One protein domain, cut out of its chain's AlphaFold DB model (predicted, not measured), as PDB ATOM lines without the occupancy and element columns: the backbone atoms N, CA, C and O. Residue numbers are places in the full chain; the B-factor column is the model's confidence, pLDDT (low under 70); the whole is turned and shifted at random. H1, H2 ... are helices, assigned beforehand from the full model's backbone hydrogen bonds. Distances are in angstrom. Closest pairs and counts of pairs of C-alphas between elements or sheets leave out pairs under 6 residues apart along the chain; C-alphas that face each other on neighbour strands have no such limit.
ATOM      1  N   SER A 696      33.228  51.149  48.863       66.19
ATOM      2  CA  SER A 696      31.943  51.041  48.169       66.19
ATOM      3  C   SER A 696      31.696  49.592  47.728       66.19
ATOM      4  O   SER A 696      32.022  49.190  46.606       66.19
ATOM      5  N   THR A 697      31.063  48.815  48.610       67.94
ATOM      6  CA  THR A 697      30.695  47.412  48.361       67.94
ATOM      7  C   THR A 697      29.906  47.262  47.063       67.94
ATOM      8  O   THR A 697      30.173  46.353  46.288       67.94
ATOM      9  N   GLU A 698      28.971  48.168  46.779       66.00
ATOM     10  CA  GLU A 698      28.134  48.089  45.581       66.00
ATOM     11  C   GLU A 698      28.968  48.139  44.294       66.00
ATOM     12  O   GLU A 698      28.838  47.266  43.437       66.00
ATOM     13  N   ARG A 699      29.896  49.098  44.186       71.50
ATOM     14  CA  ARG A 699      30.838  49.197  43.058       71.50
ATOM     15  C   ARG A 699      31.702  47.941  42.919       71.50
ATOM     16  O   ARG A 699      31.884  47.458  41.802       71.50
ATOM     17  N   ALA A 700      32.214  47.412  44.031       75.00
ATOM     18  CA  ALA A 700      33.038  46.206  44.026       75.00
ATOM     19  C   ALA A 700      32.246  44.963  43.594       75.00
ATOM     20  O   ALA A 700      32.740  44.175  42.793       75.00
ATOM     21  N   VAL A 701      31.007  44.809  44.068       72.50
ATOM     22  CA  VAL A 701      30.119  43.695  43.713       72.50
ATOM     23  C   VAL A 701      29.663  43.788  42.264       72.50
ATOM     24  O   VAL A 701      29.713  42.789  41.556       72.50
ATOM     25  N   GLN A 702      29.276  44.974  41.786       68.81
ATOM     26  CA  GLN A 702      28.928  45.180  40.376       68.81
ATOM     27  C   GLN A 702      30.098  44.816  39.463       68.81
ATOM     28  O   GLN A 702      29.904  44.115  38.472       68.81
ATOM     29  N   TRP A 703      31.312  45.235  39.831       77.44
ATOM     30  CA  TRP A 703      32.514  44.865  39.097       77.44
ATOM     31  C   TRP A 703      32.780  43.357  39.169       77.44
ATOM     32  O   TRP A 703      33.035  42.735  38.142       77.44
ATOM     33  N   ALA A 704      32.676  42.744  40.349       76.56
ATOM     34  CA  ALA A 704      32.878  41.306  40.510       76.56
ATOM     35  C   ALA A 704      31.904  40.505  39.639       76.56
ATOM     36  O   ALA A 704      32.334  39.613  38.912       76.56
ATOM     37  N   LEU A 705      30.622  40.884  39.644       67.94
ATOM     38  CA  LEU A 705      29.561  40.247  38.865       67.94
ATOM     39  C   LEU A 705      29.760  40.412  37.353       67.94
ATOM     40  O   LEU A 705      29.561  39.460  36.599       67.94
ATOM     41  N   SER A 706      30.201  41.589  36.893       65.50
ATOM     42  CA  SER A 706      30.474  41.815  35.469       65.50
ATOM     43  C   SER A 706      31.714  41.071  34.964       65.50
ATOM     44  O   SER A 706      31.861  40.893  33.760       65.50
ATOM     45  N   HIS A 707      32.591  40.623  35.867       72.62
ATOM     46  CA  HIS A 707      33.821  39.898  35.534       72.62
ATOM     47  C   HIS A 707      33.804  38.428  35.999       72.62
ATOM     48  O   HIS A 707      34.790  37.709  35.800       72.62
ATOM     49  N   SER A 708      32.683  37.960  36.570       63.72
ATOM     50  CA  SER A 708      32.464  36.571  36.997       63.72
ATOM     51  C   SER A 708      31.649  35.724  36.009       63.72
ATOM     52  O   SER A 708      31.696  34.501  36.112       63.72
ATOM     53  N   ALA A 709      30.911  36.320  35.060       41.62
ATOM     54  CA  ALA A 709      30.060  35.594  34.105       41.62
ATOM     55  C   ALA A 709      30.774  35.284  32.767       41.62
ATOM     56  O   ALA A 709      31.295  36.192  32.129       41.62
ATOM     57  N   THR A 724      41.402  47.401  34.810       69.56
ATOM     58  CA  THR A 724      41.845  47.715  36.174       69.56
ATOM     59  C   THR A 724      40.665  47.557  37.132       69.56
ATOM     60  O   THR A 724      39.667  48.268  36.970       69.56
ATOM     61  N   PRO A 725      40.728  46.646  38.122       81.94
ATOM     62  CA  PRO A 725      39.675  46.566  39.119       81.94
ATOM     63  C   PRO A 725      39.621  47.866  39.925       81.94
ATOM     64  O   PRO A 725      40.666  48.471  40.178       81.94
ATOM     65  N   PRO A 726      38.430  48.314  40.349       82.06
ATOM     66  CA  PRO A 726      38.331  49.457  41.237       82.06
ATOM     67  C   PRO A 726      39.071  49.153  42.541       82.06
ATOM     68  O   PRO A 726      39.058  48.014  43.012       82.06
ATOM     69  N   GLN A 727      39.662  50.182  43.151       79.44
ATOM     70  CA  GLN A 727      40.386  50.048  44.419       79.44
ATOM     71  C   GLN A 727      39.540  49.347  45.492       79.44
ATOM     72  O   GLN A 727      40.042  48.506  46.232       79.44
ATOM     73  N   ASP A 728      38.234  49.630  45.503       79.88
ATOM     74  CA  ASP A 728      37.255  48.990  46.376       79.88
ATOM     75  C   ASP A 728      37.255  47.454  46.256       79.88
ATOM     76  O   ASP A 728      37.193  46.733  47.251       79.88
ATOM     77  N   TYR A 729      37.349  46.937  45.028       85.50
ATOM     78  CA  TYR A 729      37.413  45.500  44.784       85.50
ATOM     79  C   TYR A 729      38.770  44.924  45.190       85.50
ATOM     80  O   TYR A 729      38.796  43.886  45.843       85.50
ATOM     81  N   LEU A 730      39.885  45.589  44.858       85.69
ATOM     82  CA  LEU A 730      41.229  45.119  45.230       85.69
ATOM     83  C   LEU A 730      41.393  44.992  46.751       85.69
ATOM     84  O   LEU A 730      41.996  44.030  47.223       85.69
ATOM     85  N   LEU A 731      40.805  45.911  47.524       81.50
ATOM     86  CA  LEU A 731      40.791  45.839  48.989       81.50
ATOM     87  C   LEU A 731      40.043  44.599  49.503       81.50
ATOM     88  O   LEU A 731      40.529  43.911  50.403       81.50
ATOM     89  N   LEU A 732      38.877  44.291  48.927       84.81
ATOM     90  CA  LEU A 732      38.097  43.100  49.282       84.81
ATOM     91  C   LEU A 732      38.775  41.807  48.803       84.81
ATOM     92  O   LEU A 732      38.790  40.823  49.537       84.81
ATOM     93  N   GLU A 733      39.381  41.815  47.616       89.69
ATOM     94  CA  GLU A 733      40.173  40.710  47.066       89.69
ATOM     95  C   GLU A 733      41.353  40.370  47.994       89.69
ATOM     96  O   GLU A 733      41.505  39.218  48.408       89.69
ATOM     97  N   ALA A 734      42.136  41.377  48.395       87.81
ATOM     98  CA  ALA A 734      43.245  41.217  49.333       87.81
ATOM     99  C   ALA A 734      42.784  40.628  50.676       87.81
ATOM    100  O   ALA A 734      43.425  39.724  51.219       87.81
ATOM    101  N   TYR A 735      41.648  41.101  51.200       85.62
ATOM    102  CA  TYR A 735      41.067  40.570  52.432       85.62
ATOM    103  C   TYR A 735      40.657  39.099  52.303       85.62
ATOM    104  O   TYR A 735      40.936  38.309  53.202       85.62
ATOM    105  N   LEU A 736      40.030  38.705  51.190       89.44
ATOM    106  CA  LEU A 736      39.655  37.310  50.948       89.44
ATOM    107  C   LEU A 736      40.885  36.396  50.893       89.44
ATOM    108  O   LEU A 736      40.871  35.320  51.491       89.44
ATOM    109  N   TYR A 737      41.969  36.828  50.244       92.88
ATOM    110  CA  TYR A 737      43.229  36.079  50.238       92.88
ATOM    111  C   TYR A 737      43.819  35.939  51.644       92.88
ATOM    112  O   TYR A 737      44.223  34.845  52.033       92.88
ATOM    113  N   GLU A 738      43.795  37.006  52.446       87.81
ATOM    114  CA  GLU A 738      44.238  36.967  53.843       87.81
ATOM    115  C   GLU A 738      43.410  35.980  54.686       87.81
ATOM    116  O   GLU A 738      43.977  35.172  55.425       87.81
ATOM    117  N   GLN A 739      42.077  35.986  54.543       87.19
ATOM    118  CA  GLN A 739      41.214  35.048  55.268       87.19
ATOM    119  C   GLN A 739      41.412  33.600  54.808       87.19
ATOM    120  O   GLN A 739      41.426  32.699  55.646       87.19
ATOM    121  N   SER A 740      41.624  33.368  53.510       91.62
ATOM    122  CA  SER A 740      41.963  32.048  52.961       91.62
ATOM    123  C   SER A 740      43.251  31.494  53.580       91.62
ATOM    124  O   SER A 740      43.256  30.362  54.065       91.62
ATOM    125  N   VAL A 741      44.311  32.309  53.664       91.06
ATOM    126  CA  VAL A 741      45.579  31.922  54.309       91.06
ATOM    127  C   VAL A 741      45.390  31.645  55.796       91.06
ATOM    128  O   VAL A 741      45.874  30.637  56.305       91.06
ATOM    129  N   ARG A 742      44.656  32.513  56.501       86.44
ATOM    130  CA  ARG A 742      44.417  32.379  57.943       86.44
ATOM    131  C   ARG A 742      43.628  31.119  58.296       86.44
ATOM    132  O   ARG A 742      43.949  30.455  59.277       86.44
ATOM    133  N   LEU A 743      42.585  30.825  57.526       89.00
ATOM    134  CA  LEU A 743      41.749  29.638  57.700       89.00
ATOM    135  C   LEU A 743      42.394  28.381  57.107       89.00
ATOM    136  O   LEU A 743      41.910  27.280  57.360       89.00
ATOM    137  N   ASN A 744      43.479  28.541  56.343       93.00
ATOM    138  CA  ASN A 744      44.164  27.479  55.617       93.00
ATOM    139  C   ASN A 744      43.211  26.677  54.707       93.00
ATOM    140  O   ASN A 744      43.236  25.446  54.684       93.00
ATOM    141  N   ILE A 745      42.347  27.387  53.976       92.62
ATOM    142  CA  ILE A 745      41.420  26.820  52.986       92.62
ATOM    143  C   ILE A 745      41.501  27.606  51.674       92.62
ATOM    144  O   ILE A 745      41.760  28.809  51.727       92.62
ATOM    145  N   PRO A 746      41.237  26.990  50.507       93.31
ATOM    146  CA  PRO A 746      41.230  27.697  49.229       93.31
ATOM    147  C   PRO A 746      40.241  28.859  49.192       93.31
ATOM    148  O   PRO A 746      39.180  28.802  49.811       93.31
ATOM    149  N   VAL A 747      40.541  29.887  48.395       92.50
ATOM    150  CA  VAL A 747      39.689  31.080  48.252       92.50
ATOM    151  C   VAL A 747      38.276  30.688  47.840       92.50
ATOM    152  O   VAL A 747      37.316  31.152  48.440       92.50
ATOM    153  N   HIS A 748      38.145  29.771  46.880       88.50
ATOM    154  CA  HIS A 748      36.848  29.291  46.395       88.50
ATOM    155  C   HIS A 748      36.031  28.512  47.445       88.50
ATOM    156  O   HIS A 748      34.861  28.235  47.201       88.50
ATOM    157  N   ALA A 749      36.629  28.150  48.586       86.81
ATOM    158  CA  ALA A 749      35.970  27.477  49.704       86.81
ATOM    159  C   ALA A 749      35.554  28.444  50.833       86.81
ATOM    160  O   ALA A 749      35.007  28.011  51.849       86.81
ATOM    161  N   LEU A 750      35.812  29.749  50.692       86.81
ATOM    162  CA  LEU A 750      35.349  30.753  51.648       86.81
ATOM    163  C   LEU A 750      33.822  30.891  51.592       86.81
ATOM    164  O   LEU A 750      33.224  30.970  50.522       86.81
ATOM    165  N   THR A 751      33.200  30.958  52.766       85.88
ATOM    166  CA  THR A 751      31.753  31.114  52.939       85.88
ATOM    167  C   THR A 751      31.476  32.208  53.970       85.88
ATOM    168  O   THR A 751      32.346  32.488  54.801       85.88
ATOM    169  N   PRO A 752      30.263  32.785  54.010       81.06
ATOM    170  CA  PRO A 752      29.894  33.723  55.070       81.06
ATOM    171  C   PRO A 752      30.129  33.152  56.475       81.06
ATOM    172  O   PRO A 752      30.606  33.859  57.357       81.06
ATOM    173  N   ALA A 753      29.861  31.855  56.676       81.44
ATOM    174  CA  ALA A 753      30.069  31.178  57.953       81.44
ATOM    175  C   ALA A 753      31.556  31.066  58.323       81.44
ATOM    176  O   ALA A 753      31.930  31.352  59.463       81.44
ATOM    177  N   SER A 754      32.420  30.693  57.369       82.69
ATOM    178  CA  SER A 754      33.859  30.621  57.633       82.69
ATOM    179  C   SER A 754      34.451  32.009  57.881       82.69
ATOM    180  O   SER A 754      35.225  32.172  58.822       82.69
ATOM    181  N   LEU A 755      34.009  33.032  57.145       81.38
ATOM    182  CA  LEU A 755      34.410  34.423  57.368       81.38
ATOM    183  C   LEU A 755      33.913  34.964  58.719       81.38
ATOM    184  O   LEU A 755      34.675  35.619  59.424       81.38
ATOM    185  N   ALA A 756      32.686  34.643  59.134       75.88
ATOM    186  CA  ALA A 756      32.145  35.034  60.439       75.88
ATOM    187  C   ALA A 756      32.879  34.372  61.619       75.88
ATOM    188  O   ALA A 756      32.997  34.970  62.686       75.88
ATOM    189  N   SER A 757      33.402  33.155  61.426       68.94
ATOM    190  CA  SER A 757      34.177  32.434  62.448       68.94
ATOM    191  C   SER A 757      35.562  33.038  62.708       68.94
ATOM    192  O   SER A 757      36.217  32.717  63.704       68.94
ATOM    193  N   THR A 758      36.020  33.939  61.835       62.59
ATOM    194  CA  THR A 758      37.271  34.657  62.049       62.59
ATOM    195  C   THR A 758      37.058  35.712  63.138       62.59
ATOM    196  O   THR A 758      36.561  36.809  62.901       62.59
ATOM    197  N   HIS A 759      37.432  35.384  64.378       49.97
ATOM    198  CA  HIS A 759      37.561  36.369  65.453       49.97
ATOM    199  C   HIS A 759      38.695  37.347  65.090       49.97
ATOM    200  O   HIS A 759      39.860  37.155  65.453       49.97
ATOM    201  N   THR A 760      38.384  38.359  64.285       50.06
ATOM    202  CA  THR A 760      39.279  39.475  63.985       50.06
ATOM    203  C   THR A 760      38.851  40.690  64.801       50.06
ATOM    204  O   THR A 760      37.668  40.920  65.030       50.06
ATOM    205  N   SER A 761      39.818  41.505  65.216       41.28
ATOM    206  CA  SER A 761      39.579  42.880  65.677       41.28
ATOM    207  C   SER A 761      39.108  43.812  64.546       41.28
ATOM    208  O   SER A 761      38.688  44.928  64.825       41.28
ATOM    209  N   ILE A 762      39.169  43.354  63.286       47.47
ATOM    210  CA  ILE A 762      38.751  44.071  62.066       47.47
ATOM    211  C   ILE A 762      37.237  43.949  61.834       47.47
ATOM    212  O   ILE A 762      36.631  44.867  61.293       47.47
ATOM    213  N   GLY A 763      36.608  42.858  62.280       54.72
ATOM    214  CA  GLY A 763      35.244  42.514  61.886       54.72
ATOM    215  C   GLY A 763      35.165  42.137  60.403       54.72
ATOM    216  O   GLY A 763      35.814  42.733  59.546       54.72
ATOM    217  N   CYS A 764      34.374  41.119  60.072       64.12
ATOM    218  CA  CYS A 764      34.085  40.829  58.669       64.12
ATOM    219  C   CYS A 764      33.241  41.982  58.097       64.12
ATOM    220  O   CYS A 764      32.232  42.327  58.724       64.12
ATOM    221  N   PRO A 765      33.598  42.582  56.941       68.62
ATOM    222  CA  PRO A 765      32.729  43.543  56.272       68.62
ATOM    223  C   PRO A 765      31.317  42.970  56.159       68.62
ATOM    224  O   PRO A 765      31.151  41.854  55.669       68.62
ATOM    225  N   SER A 766      30.294  43.711  56.596       65.88
ATOM    226  CA  SER A 766      28.907  43.212  56.623       65.88
ATOM    227  C   SER A 766      28.434  42.727  55.251       65.88
ATOM    228  O   SER A 766      27.669  41.775  55.155       65.88
ATOM    229  N   ALA A 767      28.965  43.334  54.192       64.31
ATOM    230  CA  ALA A 767      28.838  42.891  52.812       64.31
ATOM    231  C   ALA A 767      29.222  41.420  52.585       64.31
ATOM    232  O   ALA A 767      28.508  40.693  51.915       64.31
ATOM    233  N   LEU A 768      30.336  40.958  53.152       71.75
ATOM    234  CA  LEU A 768      30.823  39.584  53.001       71.75
ATOM    235  C   LEU A 768      30.067  38.575  53.878       71.75
ATOM    236  O   LEU A 768      30.273  37.371  53.744       71.75
ATOM    237  N   LEU A 769      29.193  39.050  54.770       73.62
ATOM    238  CA  LEU A 769      28.265  38.200  55.515       73.62
ATOM    239  C   LEU A 769      26.972  37.937  54.732       73.62
ATOM    240  O   LEU A 769      26.282  36.962  55.024       73.62
ATOM    241  N   ASP A 770      26.662  38.758  53.722       73.94
ATOM    242  CA  ASP A 770      25.597  38.468  52.767       73.94
ATOM    243  C   ASP A 770      26.036  37.328  51.821       73.94
ATOM    244  O   ASP A 770      27.060  37.455  51.139       73.94
ATOM    245  N   PRO A 771      25.293  36.205  51.745       70.50
ATOM    246  CA  PRO A 771      25.695  35.046  50.950       70.50
ATOM    247  C   PRO A 771      25.911  35.336  49.464       70.50
ATOM    248  O   PRO A 771      26.850  34.807  48.870       70.50
ATOM    249  N   LEU A 772      25.073  36.184  48.864       66.69
ATOM    250  CA  LEU A 772      25.142  36.511  47.437       66.69
ATOM    251  C   LEU A 772      26.379  37.352  47.120       66.69
ATOM    252  O   LEU A 772      27.140  37.040  46.203       66.69
ATOM    253  N   THR A 773      26.605  38.385  47.926       72.25
ATOM    254  CA  THR A 773      27.770  39.263  47.838       72.25
ATOM    255  C   THR A 773      29.066  38.493  48.067       72.25
ATOM    256  O   THR A 773      29.999  38.606  47.269       72.25
ATOM    257  N   CYS A 774      29.112  37.663  49.115       77.19
ATOM    258  CA  CYS A 774      30.252  36.799  49.400       77.19
ATOM    259  C   CYS A 774      30.551  35.876  48.216       77.19
ATOM    260  O   CYS A 774      31.695  35.810  47.773       77.19
ATOM    261  N   CYS A 775      29.531  35.205  47.673       77.00
ATOM    262  CA  CYS A 775      29.685  34.295  46.540       77.00
ATOM    263  C   CYS A 775      30.267  35.010  45.309       77.00
ATOM    264  O   CYS A 775      31.252  34.545  44.738       77.00
ATOM    265  N   ALA A 776      29.727  36.179  44.946       75.69
ATOM    266  CA  ALA A 776      30.202  36.957  43.800       75.69
ATOM    267  C   ALA A 776      31.673  37.383  43.942       75.69
ATOM    268  O   ALA A 776      32.475  37.207  43.021       75.69
ATOM    269  N   LEU A 777      32.038  37.923  45.110       83.12
ATOM    270  CA  LEU A 777      33.393  38.403  45.382       83.12
ATOM    271  C   LEU A 777      34.399  37.244  45.438       83.12
ATOM    272  O   LEU A 777      35.448  37.325  44.797       83.12
ATOM    273  N   VAL A 778      34.056  36.149  46.128       86.38
ATOM    274  CA  VAL A 778      34.881  34.933  46.226       86.38
ATOM    275  C   VAL A 778      35.091  34.286  44.859       86.38
ATOM    276  O   VAL A 778      36.228  33.967  44.505       86.38
ATOM    277  N   ALA A 779      34.028  34.122  44.068       79.94
ATOM    278  CA  ALA A 779      34.117  33.526  42.738       79.94
ATOM    279  C   ALA A 779      35.007  34.359  41.808       79.94
ATOM    280  O   ALA A 779      35.869  33.811  41.116       79.94
ATOM    281  N   CYS A 780      34.845  35.685  41.827       84.00
ATOM    282  CA  CYS A 780      35.666  36.588  41.031       84.00
ATOM    283  C   CYS A 780      37.141  36.558  41.478       84.00
ATOM    284  O   CYS A 780      38.026  36.428  40.633       84.00
ATOM    285  N   ALA A 781      37.415  36.576  42.788       89.75
ATOM    286  CA  ALA A 781      38.781  36.518  43.318       89.75
ATOM    287  C   ALA A 781      39.470  35.187  42.956       89.75
ATOM    288  O   ALA A 781      40.593  35.165  42.451       89.75
ATOM    289  N   ALA A 782      38.769  34.060  43.113       88.44
ATOM    290  CA  ALA A 782      39.281  32.750  42.718       88.44
ATOM    291  C   ALA A 782      39.547  32.651  41.203       88.44
ATOM    292  O   ALA A 782      40.554  32.069  40.794       88.44
ATOM    293  N   LYS A 783      38.672  33.228  40.365       85.56
ATOM    294  CA  LYS A 783      38.864  33.310  38.907       85.56
ATOM    295  C   LYS A 783      40.110  34.122  38.562       85.56
ATOM    296  O   LYS A 783      40.958  33.629  37.825       85.56
ATOM    297  N   ARG A 784      40.266  35.306  39.155       88.75
ATOM    298  CA  ARG A 784      41.420  36.183  38.924       88.75
ATOM    299  C   ARG A 784      42.741  35.534  39.317       88.75
ATOM    300  O   ARG A 784      43.696  35.657  38.562       88.75
ATOM    301  N   LEU A 785      42.818  34.803  40.434       90.94
ATOM    302  CA  LEU A 785      44.038  34.052  40.775       90.94
ATOM    303  C   LEU A 785      44.442  33.071  39.670       90.94
ATOM    304  O   LEU A 785      45.613  33.005  39.306       90.94
TER     305      LEU A 785
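What this domain is: This is residues 696 to 709 and 724 to 785 of the 1202 residues of the protein "Hypothetical protein" of Spumella elongata (UniProt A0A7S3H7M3). Three longer helices, H1, H2 and H5, pack on one another at steep to perpendicular angles, and the short H3 and H4 sit near the beginning of H5. The printed part has 76 residues, with five named helices, H1 to H5, and no named strand: all helix. It is compact, radius of gyration of the C-alphas 11.2 A, spanning 30 by 22 by 20 A.

Where its parts are: H1, residues 697 to 708, begins at C-alpha 697 (30.695, 47.412, 48.361) and is 15.8 A long. H2, 727 to 743, is 24.4 A. H3 is 752 to 756, H4 766 to 769. H5, 771 to 785, 21.0 A, ends at C-alpha 785 (44.038, 34.052, 40.775).

How they stand to each other: H5, the hub, touches H1 at a steep tilt of 54 degrees, the same way; closest C-alphas Ser 708 and Cys 780, 5.2 A. Residues 732 to 736 of H2 touch residues 777 to 781 of H5, about perpendicular at 89 degrees; closest C-alphas Glu 733 and Ala 781, 5.8 A. H3 touches H4; closest C-alphas Pro 752 and Leu 769, 4.8 A. Every O i to N i+4 pair is within hydrogen-bond range in H1, H2, H3 and H5; H4 is too short for one.

The domain as a whole: Residues 710 to 723 are not printed; C-alphas 709 and 724 are 17.0 A apart. No link printed whole is long. pLDDT is under 70 in 21 residues, among them 757 to 767.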